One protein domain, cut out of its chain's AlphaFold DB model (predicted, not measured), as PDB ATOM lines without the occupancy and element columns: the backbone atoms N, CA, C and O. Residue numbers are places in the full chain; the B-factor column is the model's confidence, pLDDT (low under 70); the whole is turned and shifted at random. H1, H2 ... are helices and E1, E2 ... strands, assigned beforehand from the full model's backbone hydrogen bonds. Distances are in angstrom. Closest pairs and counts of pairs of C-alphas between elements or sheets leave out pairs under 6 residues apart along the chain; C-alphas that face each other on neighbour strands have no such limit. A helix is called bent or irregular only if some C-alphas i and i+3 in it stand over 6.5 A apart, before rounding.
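This is residues 25 to 109 and 120 to 137 of the 140 residues of the protein "Putative LAGLIDADG homing endonuclease" of Dunaliella salina (UniProt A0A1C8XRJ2). A strongly twisted, curled sheet of four strands has the long helix H2 packed along E2 and E4, while H1 and H3 sit by its E1 and E2 end. The tip of the hairpin E3 and E4, residues 80 to 85, sticks out at one end, and residues 129 to 137, mostly of H4, stick out elsewhere. The 103 printed residues include four named helices and four named strands, in the order H1 E1 E2 H2 E3 E4 H3 H4; the sheet runs E1 E2 E4 E3, all antiparallel, and the class is mixed. The whole is only just loose, close to compact, with a radius of gyration of the C-alphas of 15.5 A and spans of 41 by 32 by 30 A.

H1, residues 25 to 35, is on the sheet; its closest C-alpha pair with E1, residues 39 to 41, is Val 34 and Leu 40, 7.4 A apart. E1 and E2, residues 44 to 50, form a hairpin, with N 41 and O 44 within hydrogen-bond range at 2.9 A. H2, residues 51 to 67, lies over E2 and E4, residues 85 to 93, at a height over the sheet of 9.0 A, and runs along the strands, at 6 degrees to E2 on the local plane. The closest C-alphas of H2 and E4 are those of Ser 51 and Ser 89, 4.9 A apart. H2 is irregular, C-alphas 52 and 55 being 8.1 A apart, and has a kink of 48 degrees near residue 61. H1 and H2 are close but not clearly touching, with C-alphas 26 and 64 at 7.2 A, a steep tilt of 43 degrees, opposite ways. E2 and E4 are antiparallel, with N 49 and O 90 at 3.1 A. E2, H2 and E3, residues 74 to 80, make a split strand-helix-strand unit, E4 lying between the two strands, with a right-handed crossover. E3 and E4 form a hairpin, with N 76 and O 89 at 2.8 A. H3, residues 99 to 105, is on the sheet, C-alphas 40 and 102 being its closest pair with E1 at 5.9 A. H1, H2 and H3 on one face of the sheet make two layers, helices and strands. H4, residues 122 to 136, is not on the sheet; it is close to but not clearly touching H3, with C-alphas 105 and 124 at 7.2 A. H4 is only just irregular, C-alphas 124 and 127 being 6.9 A apart. Every O i to N i+4 pair is within hydrogen-bond range in H1 and H3, against 9 of 13 in H2 and 7 of 11 in H4.

H1 begins at C-alpha 25, (148.349, 101.028, 135.122). From first to last C-alpha, E4 measures 25.2 A, H2 22.6 A, H4 20.4 A, E2 19.8 A and E3 19.3 A. E4 ends at C-alpha 93, (139.893, 117.343, 135.652), and H4 ends at C-alpha 136, (170.619, 106.468, 139.522).

The C-alphas farthest apart are those of Lys 81 and Ala 137, at 44.5 A. Residues 110 to 119 are not printed, and C-alphas 109 and 120 are 9.5 A apart across this cut. Of the links that are printed whole, none is long. The mean pLDDT of the printed part is 86.0; residues 108 to 109 and 120 to 137 are under 70.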
ATOM      1  N   GLU A  25     147.766 100.037 136.041       94.88
ATOM      2  CA  GLU A  25     148.349 101.028 135.122       94.88
ATOM      3  C   GLU A  25     147.839 102.443 135.425       94.88
ATOM      4  O   GLU A  25     148.624 103.360 135.641       94.88
ATOM      5  N   ILE A  26     146.518 102.619 135.530       95.62
ATOM      6  CA  ILE A  26     145.912 103.928 135.804       95.62
ATOM      7  C   ILE A  26     146.324 104.458 137.177       95.62
ATOM      8  O   ILE A  26     146.600 105.647 137.330       95.62
ATOM      9  N   ARG A  27     146.386 103.581 138.183       95.31
ATOM     10  CA  ARG A  27     146.880 103.931 139.515       95.31
ATOM     11  C   ARG A  27     148.319 104.444 139.446       95.31
ATOM     12  O   ARG A  27     148.607 105.478 140.044       95.31
ATOM     13  N   ASP A  28     149.191 103.752 138.723       95.62
ATOM     14  CA  ASP A  28     150.610 104.089 138.623       95.62
ATOM     15  C   ASP A  28     150.806 105.406 137.831       95.62
ATOM     16  O   ASP A  28     151.575 106.263 138.268       95.62
ATOM     17  N   ILE A  29     150.013 105.655 136.775       96.25
ATOM     18  CA  ILE A  29     149.955 106.951 136.063       96.25
ATOM     19  C   ILE A  29     149.539 108.088 137.005       96.25
ATOM     20  O   ILE A  29     150.192 109.130 137.048       96.25
ATOM     21  N   ILE A  30     148.463 107.899 137.781       95.56
ATOM     22  CA  ILE A  30     147.986 108.911 138.736       95.56
ATOM     23  C   ILE A  30     149.074 109.223 139.765       95.56
ATOM     24  O   ILE A  30     149.289 110.388 140.086       95.56
ATOM     25  N   HIS A  31     149.765 108.204 140.280       94.00
ATOM     26  CA  HIS A  31     150.873 108.409 141.207       94.00
ATOM     27  C   HIS A  31     152.020 109.184 140.578       94.00
ATOM     28  O   HIS A  31     152.431 110.186 141.155       94.00
ATOM     29  N   GLY A  32     152.499 108.752 139.410       95.25
ATOM     30  CA  GLY A  32     153.600 109.411 138.713       95.25
ATOM     31  C   GLY A  32     153.293 110.877 138.428       95.25
ATOM     32  O   GLY A  32     154.119 111.742 138.695       95.25
ATOM     33  N   TYR A  33     152.070 111.181 137.993       95.38
ATOM     34  CA  TYR A  33     151.701 112.561 137.705       95.38
ATOM     35  C   TYR A  33     151.513 113.415 138.969       95.38
ATOM     36  O   TYR A  33     151.920 114.571 138.983       95.38
ATOM     37  N   VAL A  34     150.958 112.865 140.059       94.81
ATOM     38  CA  VAL A  34     150.890 113.575 141.355       94.81
ATOM     39  C   VAL A  34     152.286 113.819 141.953       94.81
ATOM     40  O   VAL A  34     152.457 114.752 142.732       94.81
ATOM     41  N   MET A  35     153.281 112.999 141.600       91.44
ATOM     42  CA  MET A  35     154.680 113.208 141.992       91.44
ATOM     43  C   MET A  35     155.376 114.323 141.210       91.44
ATOM     44  O   MET A  35     156.337 114.876 141.738       91.44
ATOM     45  N   SER A  36     154.926 114.633 139.988       90.12
ATOM     46  CA  SER A  36     155.467 115.737 139.192       90.12
ATOM     47  C   SER A  36     154.668 117.025 139.423       90.12
ATOM     48  O   SER A  36     154.884 117.724 140.409       90.12
ATOM     49  N   ASP A  37     153.703 117.311 138.554       90.19
ATOM     50  CA  ASP A  37     153.015 118.602 138.444       90.19
ATOM     51  C   ASP A  37     151.534 118.505 138.829       90.19
ATOM     52  O   ASP A  37     150.844 119.508 139.032       90.19
ATOM     53  N   GLY A  38     151.019 117.279 138.921       90.88
ATOM     54  CA  GLY A  38     149.639 117.003 139.265       90.88
ATOM     55  C   GLY A  38     149.355 117.219 140.744       90.88
ATOM     56  O   GLY A  38     150.174 116.965 141.623       90.88
ATOM     57  N   TYR A  39     148.124 117.615 141.050       93.44
ATOM     58  CA  TYR A  39     147.667 117.686 142.435       93.44
ATOM     59  C   TYR A  39     146.213 117.243 142.578       93.44
ATOM     60  O   TYR A  39     145.389 117.400 141.669       93.44
ATOM     61  N   LEU A  40     145.884 116.687 143.748       93.44
ATOM     62  CA  LEU A  40     144.519 116.275 144.080       93.44
ATOM     63  C   LEU A  40     143.850 117.305 145.001       93.44
ATOM     64  O   LEU A  40     144.404 117.706 146.022       93.44
ATOM     65  N   ARG A  41     142.595 117.650 144.720       90.81
ATOM     66  CA  ARG A  41     141.733 118.425 145.622       90.81
ATOM     67  C   ARG A  41     140.435 117.668 145.854       90.81
ATOM     68  O   ARG A  41     139.711 117.390 144.908       90.81
ATOM     69  N   GLU A  42     140.156 117.288 147.101       90.00
ATOM     70  CA  GLU A  42     138.942 116.532 147.473       90.00
ATOM     71  C   GLU A  42     138.715 115.254 146.630       90.00
ATOM     72  O   GLU A  42     137.583 114.835 146.372       90.00
ATOM     73  N   GLY A  43     139.805 114.623 146.182       91.25
ATOM     74  CA  GLY A  43     139.766 113.440 145.319       91.25
ATOM     75  C   GLY A  43     139.507 113.714 143.832       91.25
ATOM     76  O   GLY A  43     139.171 112.783 143.104       91.25
ATOM     77  N   GLN A  44     139.637 114.954 143.370       94.50
ATOM     78  CA  GLN A  44     139.717 115.314 141.954       94.50
ATOM     79  C   GLN A  44     141.172 115.627 141.596       94.50
ATOM     80  O   GLN A  44     141.790 116.465 142.247       94.50
ATOM     81  N   LEU A  45     141.705 114.953 140.578       95.25
ATOM     82  CA  LEU A  45     143.012 115.251 140.002       95.25
ATOM     83  C   LEU A  45     142.868 116.423 139.038       95.25
ATOM     84  O   LEU A  45     141.974 116.417 138.187       95.25
ATOM     85  N   THR A  46     143.745 117.407 139.196       94.81
ATOM     86  CA  THR A  46     143.919 118.494 138.234       94.81
ATOM     87  C   THR A  46     145.131 118.177 137.377       94.81
ATOM     88  O   THR A  46     146.212 117.956 137.919       94.81
ATOM     89  N   VAL A  47     144.929 118.149 136.061       94.75
ATOM     90  CA  VAL A  47     145.999 118.050 135.069       94.75
ATOM     91  C   VAL A  47     146.052 119.372 134.341       94.75
ATOM     92  O   VAL A  47     145.063 119.755 133.722       94.75
ATOM     93  N   GLU A  48     147.172 120.070 134.450       94.25
ATOM     94  CA  GLU A  48     147.407 121.342 133.782       94.25
ATOM     95  C   GLU A  48     148.863 121.412 133.349       94.25
ATOM     96  O   GLU A  48     149.749 121.195 134.169       94.25
ATOM     97  N   GLN A  49     149.095 121.724 132.079       94.88
ATOM     98  CA  GLN A  49     150.432 121.981 131.554       94.88
ATOM     99  C   GLN A  49     150.418 123.161 130.594       94.88
ATOM    100  O   GLN A  49     149.360 123.554 130.092       94.88
ATOM    101  N   ASN A  50     151.599 123.724 130.342       93.12
ATOM    102  CA  ASN A  50     151.778 124.762 129.335       93.12
ATOM    103  C   ASN A  50     151.333 124.281 127.939       93.12
ATOM    104  O   ASN A  50     151.169 123.089 127.674       93.12
ATOM    105  N   SER A  51     151.115 125.237 127.040       88.81
ATOM    106  CA  SER A  51     150.618 124.948 125.686       88.81
ATOM    107  C   SER A  51     151.591 124.105 124.850       88.81
ATOM    108  O   SER A  51     151.158 123.302 124.025       88.81
ATOM    109  N   GLU A  52     152.893 124.241 125.109       90.38
ATOM    110  CA  GLU A  52     153.966 123.471 124.463       90.38
ATOM    111  C   GLU A  52     153.860 121.968 124.764       90.38
ATOM    112  O   GLU A  52     154.145 121.140 123.904       90.38
ATOM    113  N   SER A  53     153.359 121.603 125.947       91.94
ATOM    114  CA  SER A  53     153.178 120.209 126.378       91.94
ATOM    115  C   SER A  53     151.764 119.674 126.107       91.94
ATOM    116  O   SER A  53     151.283 118.773 126.799       91.94
ATOM    117  N   SER A  54     151.065 120.225 125.112       92.06
ATOM    118  CA  SER A  54     149.679 119.862 124.773       92.06
ATOM    119  C   SER A  54     149.493 118.371 124.474       92.06
ATOM    120  O   SER A  54     148.588 117.752 125.036       92.06
ATOM    121  N   ALA A  55     150.399 117.773 123.696       95.19
ATOM    122  CA  ALA A  55     150.367 116.348 123.361       95.19
ATOM    123  C   ALA A  55     150.398 115.444 124.609       95.19
ATOM    124  O   ALA A  55     149.735 114.408 124.660       95.19
ATOM    125  N   PHE A  56     151.118 115.853 125.659       95.25
ATOM    126  CA  PHE A  56     151.160 115.110 126.917       95.25
ATOM    127  C   PHE A  56     149.829 115.186 127.677       95.25
ATOM    128  O   PHE A  56     149.369 114.185 128.231       95.25
ATOM    129  N   VAL A  57     149.176 116.353 127.675       95.38
ATOM    130  CA  VAL A  57     147.845 116.520 128.282       95.38
ATOM    131  C   VAL A  57     146.809 115.675 127.546       95.38
ATOM    132  O   VAL A  57     145.983 115.030 128.191       95.38
ATOM    133  N   GLU A  58     146.870 115.632 126.217       95.81
ATOM    134  CA  GLU A  58     146.000 114.800 125.379       95.81
ATOM    135  C   GLU A  58     146.221 113.306 125.631       95.81
ATOM    136  O   GLU A  58     145.259 112.561 125.843       95.81
ATOM    137  N   TRP A  59     147.480 112.874 125.725       96.69
ATOM    138  CA  TRP A  59     147.817 111.505 126.100       96.69
ATOM    139  C   TRP A  59     147.271 111.147 127.493       96.69
ATOM    140  O   TRP A  59     146.564 110.145 127.637       96.69
ATOM    141  N   LEU A  60     147.507 111.985 128.510       96.12
ATOM    142  CA  LEU A  60     146.963 111.775 129.858       96.12
ATOM    143  C   LEU A  60     145.434 111.728 129.852       96.12
ATOM    144  O   LEU A  60     144.840 110.905 130.553       96.12
ATOM    145  N   TYR A  61     144.788 112.591 129.067       95.56
ATOM    146  CA  TYR A  61     143.339 112.604 128.935       95.56
ATOM    147  C   TYR A  61     142.828 111.288 128.353       95.56
ATOM    148  O   TYR A  61     141.937 110.692 128.948       95.56
ATOM    149  N   SER A  62     143.432 110.777 127.275       95.44
ATOM    150  CA  SER A  62     143.034 109.495 126.675       95.44
ATOM    151  C   SER A  62     143.143 108.325 127.662       95.44
ATOM    152  O   SER A  62     142.241 107.492 127.758       95.44
ATOM    153  N   LYS A  63     144.200 108.295 128.486       96.00
ATOM    154  CA  LYS A  63     144.386 107.272 129.524       96.00
ATOM    155  C   LYS A  63     143.353 107.397 130.643       96.00
ATOM    156  O   LYS A  63     142.838 106.394 131.139       96.00
ATOM    157  N   LEU A  64     143.034 108.624 131.048       94.38
ATOM    158  CA  LEU A  64     142.177 108.910 132.197       94.38
ATOM    159  C   LEU A  64     140.725 109.225 131.819       94.38
ATOM    160  O   LEU A  64     139.940 109.529 132.714       94.38
ATOM    161  N   GLU A  65     140.337 109.134 130.546       93.00
ATOM    162  CA  GLU A  65     139.060 109.632 130.016       93.00
ATOM    163  C   GLU A  65     137.867 109.106 130.821       93.00
ATOM    164  O   GLU A  65     137.023 109.869 131.298       93.00
ATOM    165  N   HIS A  66     137.860 107.801 131.091       90.62
ATOM    166  CA  HIS A  66     136.839 107.113 131.878       90.62
ATOM    167  C   HIS A  66     136.742 107.600 133.339       90.62
ATOM    168  O   HIS A  66     135.729 107.368 134.002       90.62
ATOM    169  N   LEU A  67     137.756 108.296 133.863       92.12
ATOM    170  CA  LEU A  67     137.759 108.969 135.165       92.12
ATOM    171  C   LEU A  67     137.356 110.446 135.074       92.12
ATOM    172  O   LEU A  67     136.988 111.019 136.103       92.12
ATOM    173  N   THR A  68     137.382 111.062 133.893       91.38
ATOM    174  CA  THR A  68     137.094 112.491 133.693       91.38
ATOM    175  C   THR A  68     135.611 112.845 133.724       91.38
ATOM    176  O   THR A  68     134.721 111.988 133.688       91.38
ATOM    177  N   THR A  69     135.331 114.138 133.897       77.69
ATOM    178  CA  THR A  69     134.024 114.705 133.552       77.69
ATOM    179  C   THR A  69     133.944 114.875 132.036       77.69
ATOM    180  O   THR A  69     134.956 115.098 131.381       77.69
ATOM    181  N   ARG A  70     132.734 114.834 131.463       77.00
ATOM    182  CA  ARG A  70     132.494 114.993 130.011       77.00
ATOM    183  C   ARG A  70     132.835 116.387 129.451       77.00
ATOM    184  O   ARG A  70     132.405 116.734 128.363       77.00
ATOM    185  N   ASN A  71     133.575 117.196 130.200       81.62
ATOM    186  CA  ASN A  71     133.888 118.576 129.855       81.62
ATOM    187  C   ASN A  71     135.173 118.704 129.023       81.62
ATOM    188  O   ASN A  71     135.542 119.831 128.702       81.62
ATOM    189  N   GLY A  72     135.843 117.584 128.722       90.31
ATOM    190  CA  GLY A  72     137.041 117.542 127.886       90.31
ATOM    191  C   GLY A  72     138.249 118.275 128.468       90.31
ATOM    192  O   GLY A  72     138.280 118.656 129.645       90.31
ATOM    193  N   ILE A  73     139.244 118.463 127.605       95.50
ATOM    194  CA  ILE A  73     140.381 119.359 127.823       95.50
ATOM    195  C   ILE A  73     139.928 120.787 127.509       95.50
ATOM    196  O   ILE A  73     139.184 121.015 126.558       95.50
ATOM    197  N   LYS A  74     140.366 121.746 128.320       94.75
ATOM    198  CA  LYS A  74     140.067 123.170 128.170       94.75
ATOM    199  C   LYS A  74     141.346 123.973 128.049       94.75
ATOM    200  O   LYS A  74     142.289 123.725 128.799       94.75
ATOM    201  N   ASP A  75     141.327 124.981 127.192       95.44
ATOM    202  CA  ASP A  75     142.351 126.017 127.193       95.44
ATOM    203  C   ASP A  75     142.102 126.983 128.359       95.44
ATOM    204  O   ASP A  75     140.967 127.341 128.689       95.44
ATOM    205  N   VAL A  76     143.177 127.361 129.035       95.25
ATOM    206  CA  VAL A  76     143.180 128.252 130.185       95.25
ATOM    207  C   VAL A  76     144.145 129.384 129.888       95.25
ATOM    208  O   VAL A  76     145.317 129.161 129.607       95.25
ATOM    209  N   GLN A  77     143.649 130.606 130.013       96.19
ATOM    210  CA  GLN A  77     144.439 131.821 129.896       96.19
ATOM    211  C   GLN A  77     144.590 132.449 131.282       96.19
ATOM    212  O   GLN A  77     143.611 132.588 132.022       96.19
ATOM    213  N   ARG A  78     145.813 132.830 131.652       93.88
ATOM    214  CA  ARG A  78     146.091 133.569 132.888       93.88
ATOM    215  C   ARG A  78     146.941 134.789 132.588       93.88
ATOM    216  O   ARG A  78     148.042 134.666 132.061       93.88
ATOM    217  N   PHE A  79     146.429 135.946 132.980       95.44
ATOM    218  CA  PHE A  79     147.156 137.204 132.929       95.44
ATOM    219  C   PHE A  79     147.850 137.466 134.268       95.44
ATOM    220  O   PHE A  79     147.195 137.508 135.314       95.44
ATOM    221  N   ASP A  80     149.168 137.639 134.235       93.38
ATOM    222  CA  ASP A  80     149.970 138.046 135.382       93.38
ATOM    223  C   ASP A  80     150.184 139.565 135.366       93.38
ATOM    224  O   ASP A  80     150.930 140.106 134.552       93.38
ATOM    225  N   LYS A  81     149.553 140.256 136.323       94.62
ATOM    226  CA  LYS A  81     149.633 141.716 136.472       94.62
ATOM    227  C   LYS A  81     151.031 142.215 136.844       94.62
ATOM    228  O   LYS A  81     151.330 143.371 136.571       94.62
ATOM    229  N   ARG A  82     151.868 141.394 137.495       94.25
ATOM    230  CA  ARG A  82     153.226 141.805 137.904       94.25
ATOM    231  C   ARG A  82     154.172 141.892 136.720       94.25
ATOM    232  O   ARG A  82     155.029 142.764 136.694       94.25
ATOM    233  N   THR A  83     154.043 140.955 135.791       94.44
ATOM    234  CA  THR A  83     154.926 140.839 134.627       94.44
ATOM    235  C   THR A  83     154.277 141.381 133.355       94.44
ATOM    236  O   THR A  83     154.949 141.501 132.339       94.44
ATOM    237  N   ASN A  84     152.985 141.731 133.410       94.19
ATOM    238  CA  ASN A  84     152.158 142.106 132.264       94.19
ATOM    239  C   ASN A  84     152.164 141.033 131.157       94.19
ATOM    240  O   ASN A  84     152.070 141.340 129.971       94.19
ATOM    241  N   THR A  85     152.297 139.760 131.547       94.69
ATOM    242  CA  THR A  85     152.368 138.628 130.616       94.69
ATOM    243  C   THR A  85     151.098 137.789 130.661       94.69
ATOM    244  O   THR A  85     150.456 137.625 131.701       94.69
ATOM    245  N   THR A  86     150.727 137.236 129.508       95.38
ATOM    246  CA  THR A  86     149.642 136.260 129.400       95.38
ATOM    247  C   THR A  86     150.239 134.882 129.178       95.38
ATOM    248  O   THR A  86     151.031 134.686 128.262       95.38
ATOM    249  N   THR A  87     149.825 133.919 129.993       94.81
ATOM    250  CA  THR A  87     150.213 132.513 129.871       94.81
ATOM    251  C   THR A  87     149.020 131.673 129.439       94.81
ATOM    252  O   THR A  87     147.878 131.949 129.820       94.81
ATOM    253  N   TYR A  88     149.302 130.639 128.650       94.81
ATOM    254  CA  TYR A  88     148.310 129.717 128.113       94.81
ATOM    255  C   TYR A  88     148.651 128.289 128.536       94.81
ATOM    256  O   TYR A  88     149.785 127.827 128.361       94.81
ATOM    257  N   SER A  89     147.667 127.585 129.079       95.75
ATOM    258  CA  SER A  89     147.782 126.193 129.505       95.75
ATOM    259  C   SER A  89     146.593 125.370 129.022       95.75
ATOM    260  O   SER A  89     145.502 125.892 128.804       95.75
ATOM    261  N   LYS A  90     146.787 124.058 128.878       96.19
ATOM    262  CA  LYS A  90     145.698 123.098 128.680       96.19
ATOM    263  C   LYS A  90     145.402 122.403 129.998       96.19
ATOM    264  O   LYS A  90     146.321 121.977 130.696       96.19
ATOM    265  N   ARG A  91     144.118 122.279 130.347       95.25
ATOM    266  CA  ARG A  91     143.669 121.685 131.610       95.25
ATOM    267  C   ARG A  91     142.499 120.728 131.428       95.25
ATOM    268  O   ARG A  91     141.529 121.050 130.750       95.25
ATOM    269  N   PHE A  92     142.508 119.620 132.160       95.75
ATOM    270  CA  PHE A  92     141.295 118.850 132.441       95.75
ATOM    271  C   PHE A  92     141.245 118.399 133.903       95.75
ATOM    272  O   PHE A  92     142.201 118.544 134.668       95.75
ATOM    273  N   PHE A  93     140.099 117.850 134.302       94.56
ATOM    274  CA  PHE A  93     139.893 117.343 135.652       94.56
ATOM    275  C   PHE A  93     139.314 115.936 135.643       94.56
ATOM    276  O   PHE A  93     138.425 115.610 134.849       94.56
ATOM    277  N   THR A  94     139.727 115.123 136.614       94.38
ATOM    278  CA  THR A  94     138.985 113.898 136.919       94.38
ATOM    279  C   THR A  94     137.703 114.219 137.689       94.38
ATOM    280  O   THR A  94     137.534 115.282 138.292       94.38
ATOM    281  N   ARG A  95     136.776 113.268 137.741       92.00
ATOM    282  CA  ARG A  95     135.708 113.265 138.745       92.00
ATOM    283  C   ARG A  95     136.314 113.109 140.145       92.00
ATOM    284  O   ARG A  95     137.458 112.677 140.301       92.00
ATOM    285  N   ARG A  96     135.520 113.415 141.176       92.31
ATOM    286  CA  ARG A  96     135.892 113.285 142.600       92.31
ATOM    287  C   ARG A  96     135.895 111.822 143.080       92.31
ATOM    288  O   ARG A  96     135.176 111.464 144.010       92.31
ATOM    289  N   LEU A  97     136.655 110.966 142.400       91.94
ATOM    290  CA  LEU A  97     136.732 109.517 142.642       91.94
ATOM    291  C   LEU A  97     137.984 109.120 143.437       91.94
ATOM    292  O   LEU A  97     138.030 108.051 144.035       91.94
ATOM    293  N   LEU A  98     138.989 109.992 143.496       92.75
ATOM    294  CA  LEU A  98     140.332 109.696 143.995       92.75
ATOM    295  C   LEU A  98     140.518 110.112 145.463       92.75
ATOM    296  O   LEU A  98     141.597 110.539 145.871       92.75
ATOM    297  N   LYS A  99     139.466 110.019 146.289       90.56
ATOM    298  CA  LYS A  99     139.541 110.405 147.714       90.56
ATOM    299  C   LYS A  99     140.558 109.563 148.493       90.56
ATOM    300  O   LYS A  99     141.230 110.097 149.367       90.56
ATOM    301  N   GLY A 100     140.691 108.277 148.156       89.75
ATOM    302  CA  GLY A 100     141.717 107.398 148.731       89.75
ATOM    303  C   GLY A 100     143.132 107.893 148.425       89.75
ATOM    304  O   GLY A 100     143.918 108.100 149.344       89.75
ATOM    305  N   PHE A 101     143.410 108.210 147.156       90.69
ATOM    306  CA  PHE A 101     144.686 108.799 146.737       90.69
ATOM    307  C   PHE A 101     144.962 110.129 147.440       90.69
ATOM    308  O   PHE A 101     146.089 110.385 147.844       90.69
ATOM    309  N   ASN A 102     143.938 110.967 147.630       89.38
ATOM    310  CA  ASN A 102     144.092 112.239 148.331       89.38
ATOM    311  C   ASN A 102     144.562 112.032 149.783       89.38
ATOM    312  O   ASN A 102     145.512 112.684 150.196       89.38
ATOM    313  N   LYS A 103     143.969 111.074 150.512       87.81
ATOM    314  CA  LYS A 103     144.395 110.698 151.876       87.81
ATOM    315  C   LYS A 103     145.797 110.086 151.925       87.81
ATOM    316  O   LYS A 103     146.487 110.211 152.929       87.81
ATOM    317  N   MET A 104     146.195 109.385 150.864       88.62
ATOM    318  CA  MET A 104     147.531 108.803 150.749       88.62
ATOM    319  C   MET A 104     148.595 109.886 150.551       88.62
ATOM    320  O   MET A 104     149.626 109.866 151.214       88.62
ATOM    321  N   TRP A 105     148.340 110.835 149.652       87.31
ATOM    322  CA  TRP A 105     149.307 111.863 149.270       87.31
ATOM    323  C   TRP A 105     149.372 113.038 150.231       87.31
ATOM    324  O   TRP A 105     150.446 113.599 150.441       87.31
ATOM    325  N   TYR A 106     148.244 113.406 150.826       85.00
ATOM    326  CA  TYR A 106     148.157 114.566 151.689       85.00
ATOM    327  C   TYR A 106     147.763 114.144 153.087       85.00
ATOM    328  O   TYR A 106     146.821 113.374 153.287       85.00
ATOM    329  N   LYS A 107     148.476 114.681 154.078       78.19
ATOM    330  CA  LYS A 107     148.012 114.561 155.457       78.19
ATOM    331  C   LYS A 107     146.646 115.232 155.536       78.19
ATOM    332  O   LYS A 107     146.439 116.272 154.908       78.19
ATOM    333  N   ALA A 108     145.728 114.642 156.305       66.62
ATOM    334  CA  ALA A 108     144.525 115.347 156.714       66.62
ATOM    335  C   ALA A 108     145.003 116.615 157.417       66.62
ATOM    336  O   ALA A 108     145.524 116.568 158.528       66.62
ATOM    337  N   SER A 109     144.963 117.728 156.698       55.19
ATOM    338  CA  SER A 109     145.424 118.993 157.218       55.19
ATOM    339  C   SER A 109     144.520 119.318 158.395       55.19
ATOM    340  O   SER A 109     143.364 119.689 158.191       55.19
ATOM    341  N   VAL A 120     152.008 117.594 151.850       61.94
ATOM    342  CA  VAL A 120     152.402 116.266 151.348       61.94
ATOM    343  C   VAL A 120     152.822 115.344 152.497       61.94
ATOM    344  O   VAL A 120     153.542 115.748 153.412       61.94
ATOM    345  N   ASN A 121     152.398 114.080 152.457       65.25
ATOM    346  CA  ASN A 121     152.835 113.070 153.413       65.25
ATOM    347  C   ASN A 121     154.154 112.402 152.978       65.25
ATOM    348  O   ASN A 121     154.160 111.440 152.212       65.25
ATOM    349  N   LEU A 122     155.280 112.883 153.514       62.00
ATOM    350  CA  LEU A 122     156.626 112.385 153.191       62.00
ATOM    351  C   LEU A 122     156.867 110.897 153.516       62.00
ATOM    352  O   LEU A 122     157.767 110.295 152.933       62.00
ATOM    353  N   SER A 123     156.089 110.264 154.406       62.81
ATOM    354  CA  SER A 123     156.279 108.836 154.720       62.81
ATOM    355  C   SER A 123     155.951 107.915 153.539       62.81
ATOM    356  O   SER A 123     156.562 106.858 153.401       62.81
ATOM    357  N   MET A 124     155.052 108.348 152.651       61.53
ATOM    358  CA  MET A 124     154.598 107.588 151.480       61.53
ATOM    359  C   MET A 124     155.568 107.659 150.295       61.53
ATOM    360  O   MET A 124     155.495 106.831 149.392       61.53
ATOM    361  N   LEU A 125     156.504 108.612 150.307       58.81
ATOM    362  CA  LEU A 125     157.537 108.755 149.277       58.81
ATOM    363  C   LEU A 125     158.707 107.782 149.476       58.81
ATOM    364  O   LEU A 125     159.413 107.475 148.522       58.81
ATOM    365  N   ARG A 126     158.906 107.253 150.691       60.03
ATOM    366  CA  ARG A 126     160.042 106.377 151.031       60.03
ATOM    367  C   ARG A 126     160.206 105.137 150.137       60.03
ATOM    368  O   ARG A 126     161.340 104.890 149.726       60.03
ATOM    369  N   PRO A 127     159.156 104.355 149.811       61.50
ATOM    370  CA  PRO A 127     159.322 103.203 148.926       61.50
ATOM    371  C   PRO A 127     159.675 103.609 147.488       61.50
ATOM    372  O   PRO A 127     160.440 102.904 146.842       61.50
ATOM    373  N   TYR A 128     159.205 104.764 147.008       56.22
ATOM    374  CA  TYR A 128     159.488 105.239 145.649       56.22
ATOM    375  C   TYR A 128     160.858 105.926 145.525       56.22
ATOM    376  O   TYR A 128     161.558 105.728 144.536       56.22
ATOM    377  N   LEU A 129     161.291 106.664 146.553       55.34
ATOM    378  CA  LEU A 129     162.622 107.282 146.614       55.34
ATOM    379  C   LEU A 129     163.745 106.236 146.646       55.34
ATOM    380  O   LEU A 129     164.785 106.442 146.030       55.34
ATOM    381  N   LYS A 130     163.524 105.087 147.306       57.22
ATOM    382  CA  LYS A 130     164.473 103.961 147.269       57.22
ATOM    383  C   LYS A 130     164.652 103.402 145.856       57.22
ATOM    384  O   LYS A 130     165.769 103.078 145.479       57.22
ATOM    385  N   VAL A 131     163.577 103.315 145.073       55.91
ATOM    386  CA  VAL A 131     163.633 102.814 143.688       55.91
ATOM    387  C   VAL A 131     164.359 103.806 142.775       55.91
ATOM    388  O   VAL A 131     165.190 103.390 141.969       55.91
ATOM    389  N   LEU A 132     164.120 105.112 142.942       50.94
ATOM    390  CA  LEU A 132     164.811 106.150 142.168       50.94
ATOM    391  C   LEU A 132     166.324 106.182 142.458       50.94
ATOM    392  O   LEU A 132     167.125 106.258 141.531       50.94
ATOM    393  N   ALA A 133     166.717 106.058 143.731       55.91
ATOM    394  CA  ALA A 133     168.124 106.027 144.135       55.91
ATOM    395  C   ALA A 133     168.876 104.807 143.569       55.91
ATOM    396  O   ALA A 133     170.025 104.927 143.160       55.91
ATOM    397  N   VAL A 134     168.218 103.646 143.483       57.06
ATOM    398  CA  VAL A 134     168.801 102.432 142.885       57.06
ATOM    399  C   VAL A 134     168.944 102.557 141.362       57.06
ATOM    400  O   VAL A 134     169.892 102.020 140.794       57.06
ATOM    401  N   SER A 135     168.043 103.285 140.694       52.22
ATOM    402  CA  SER A 135     168.123 103.531 139.246       52.22
ATOM    403  C   SER A 135     169.222 104.525 138.860       52.22
ATOM    404  O   SER A 135     169.745 104.430 137.756       52.22
ATOM    405  N   LEU A 136     169.566 105.468 139.743       52.94
ATOM    406  CA  LEU A 136     170.619 106.468 139.522       52.94
ATOM    407  C   LEU A 136     172.022 105.975 139.921       52.94
ATOM    408  O   LEU A 136     173.011 106.599 139.557       52.94
ATOM    409  N   ALA A 137     172.114 104.866 140.660       56.00
ATOM    410  CA  ALA A 137     173.372 104.312 141.166       56.00
ATOM    411  C   ALA A 137     173.991 103.218 140.273       56.00
ATOM    412  O   ALA A 137     174.989 102.612 140.661       56.00
TER     413      ALA A 137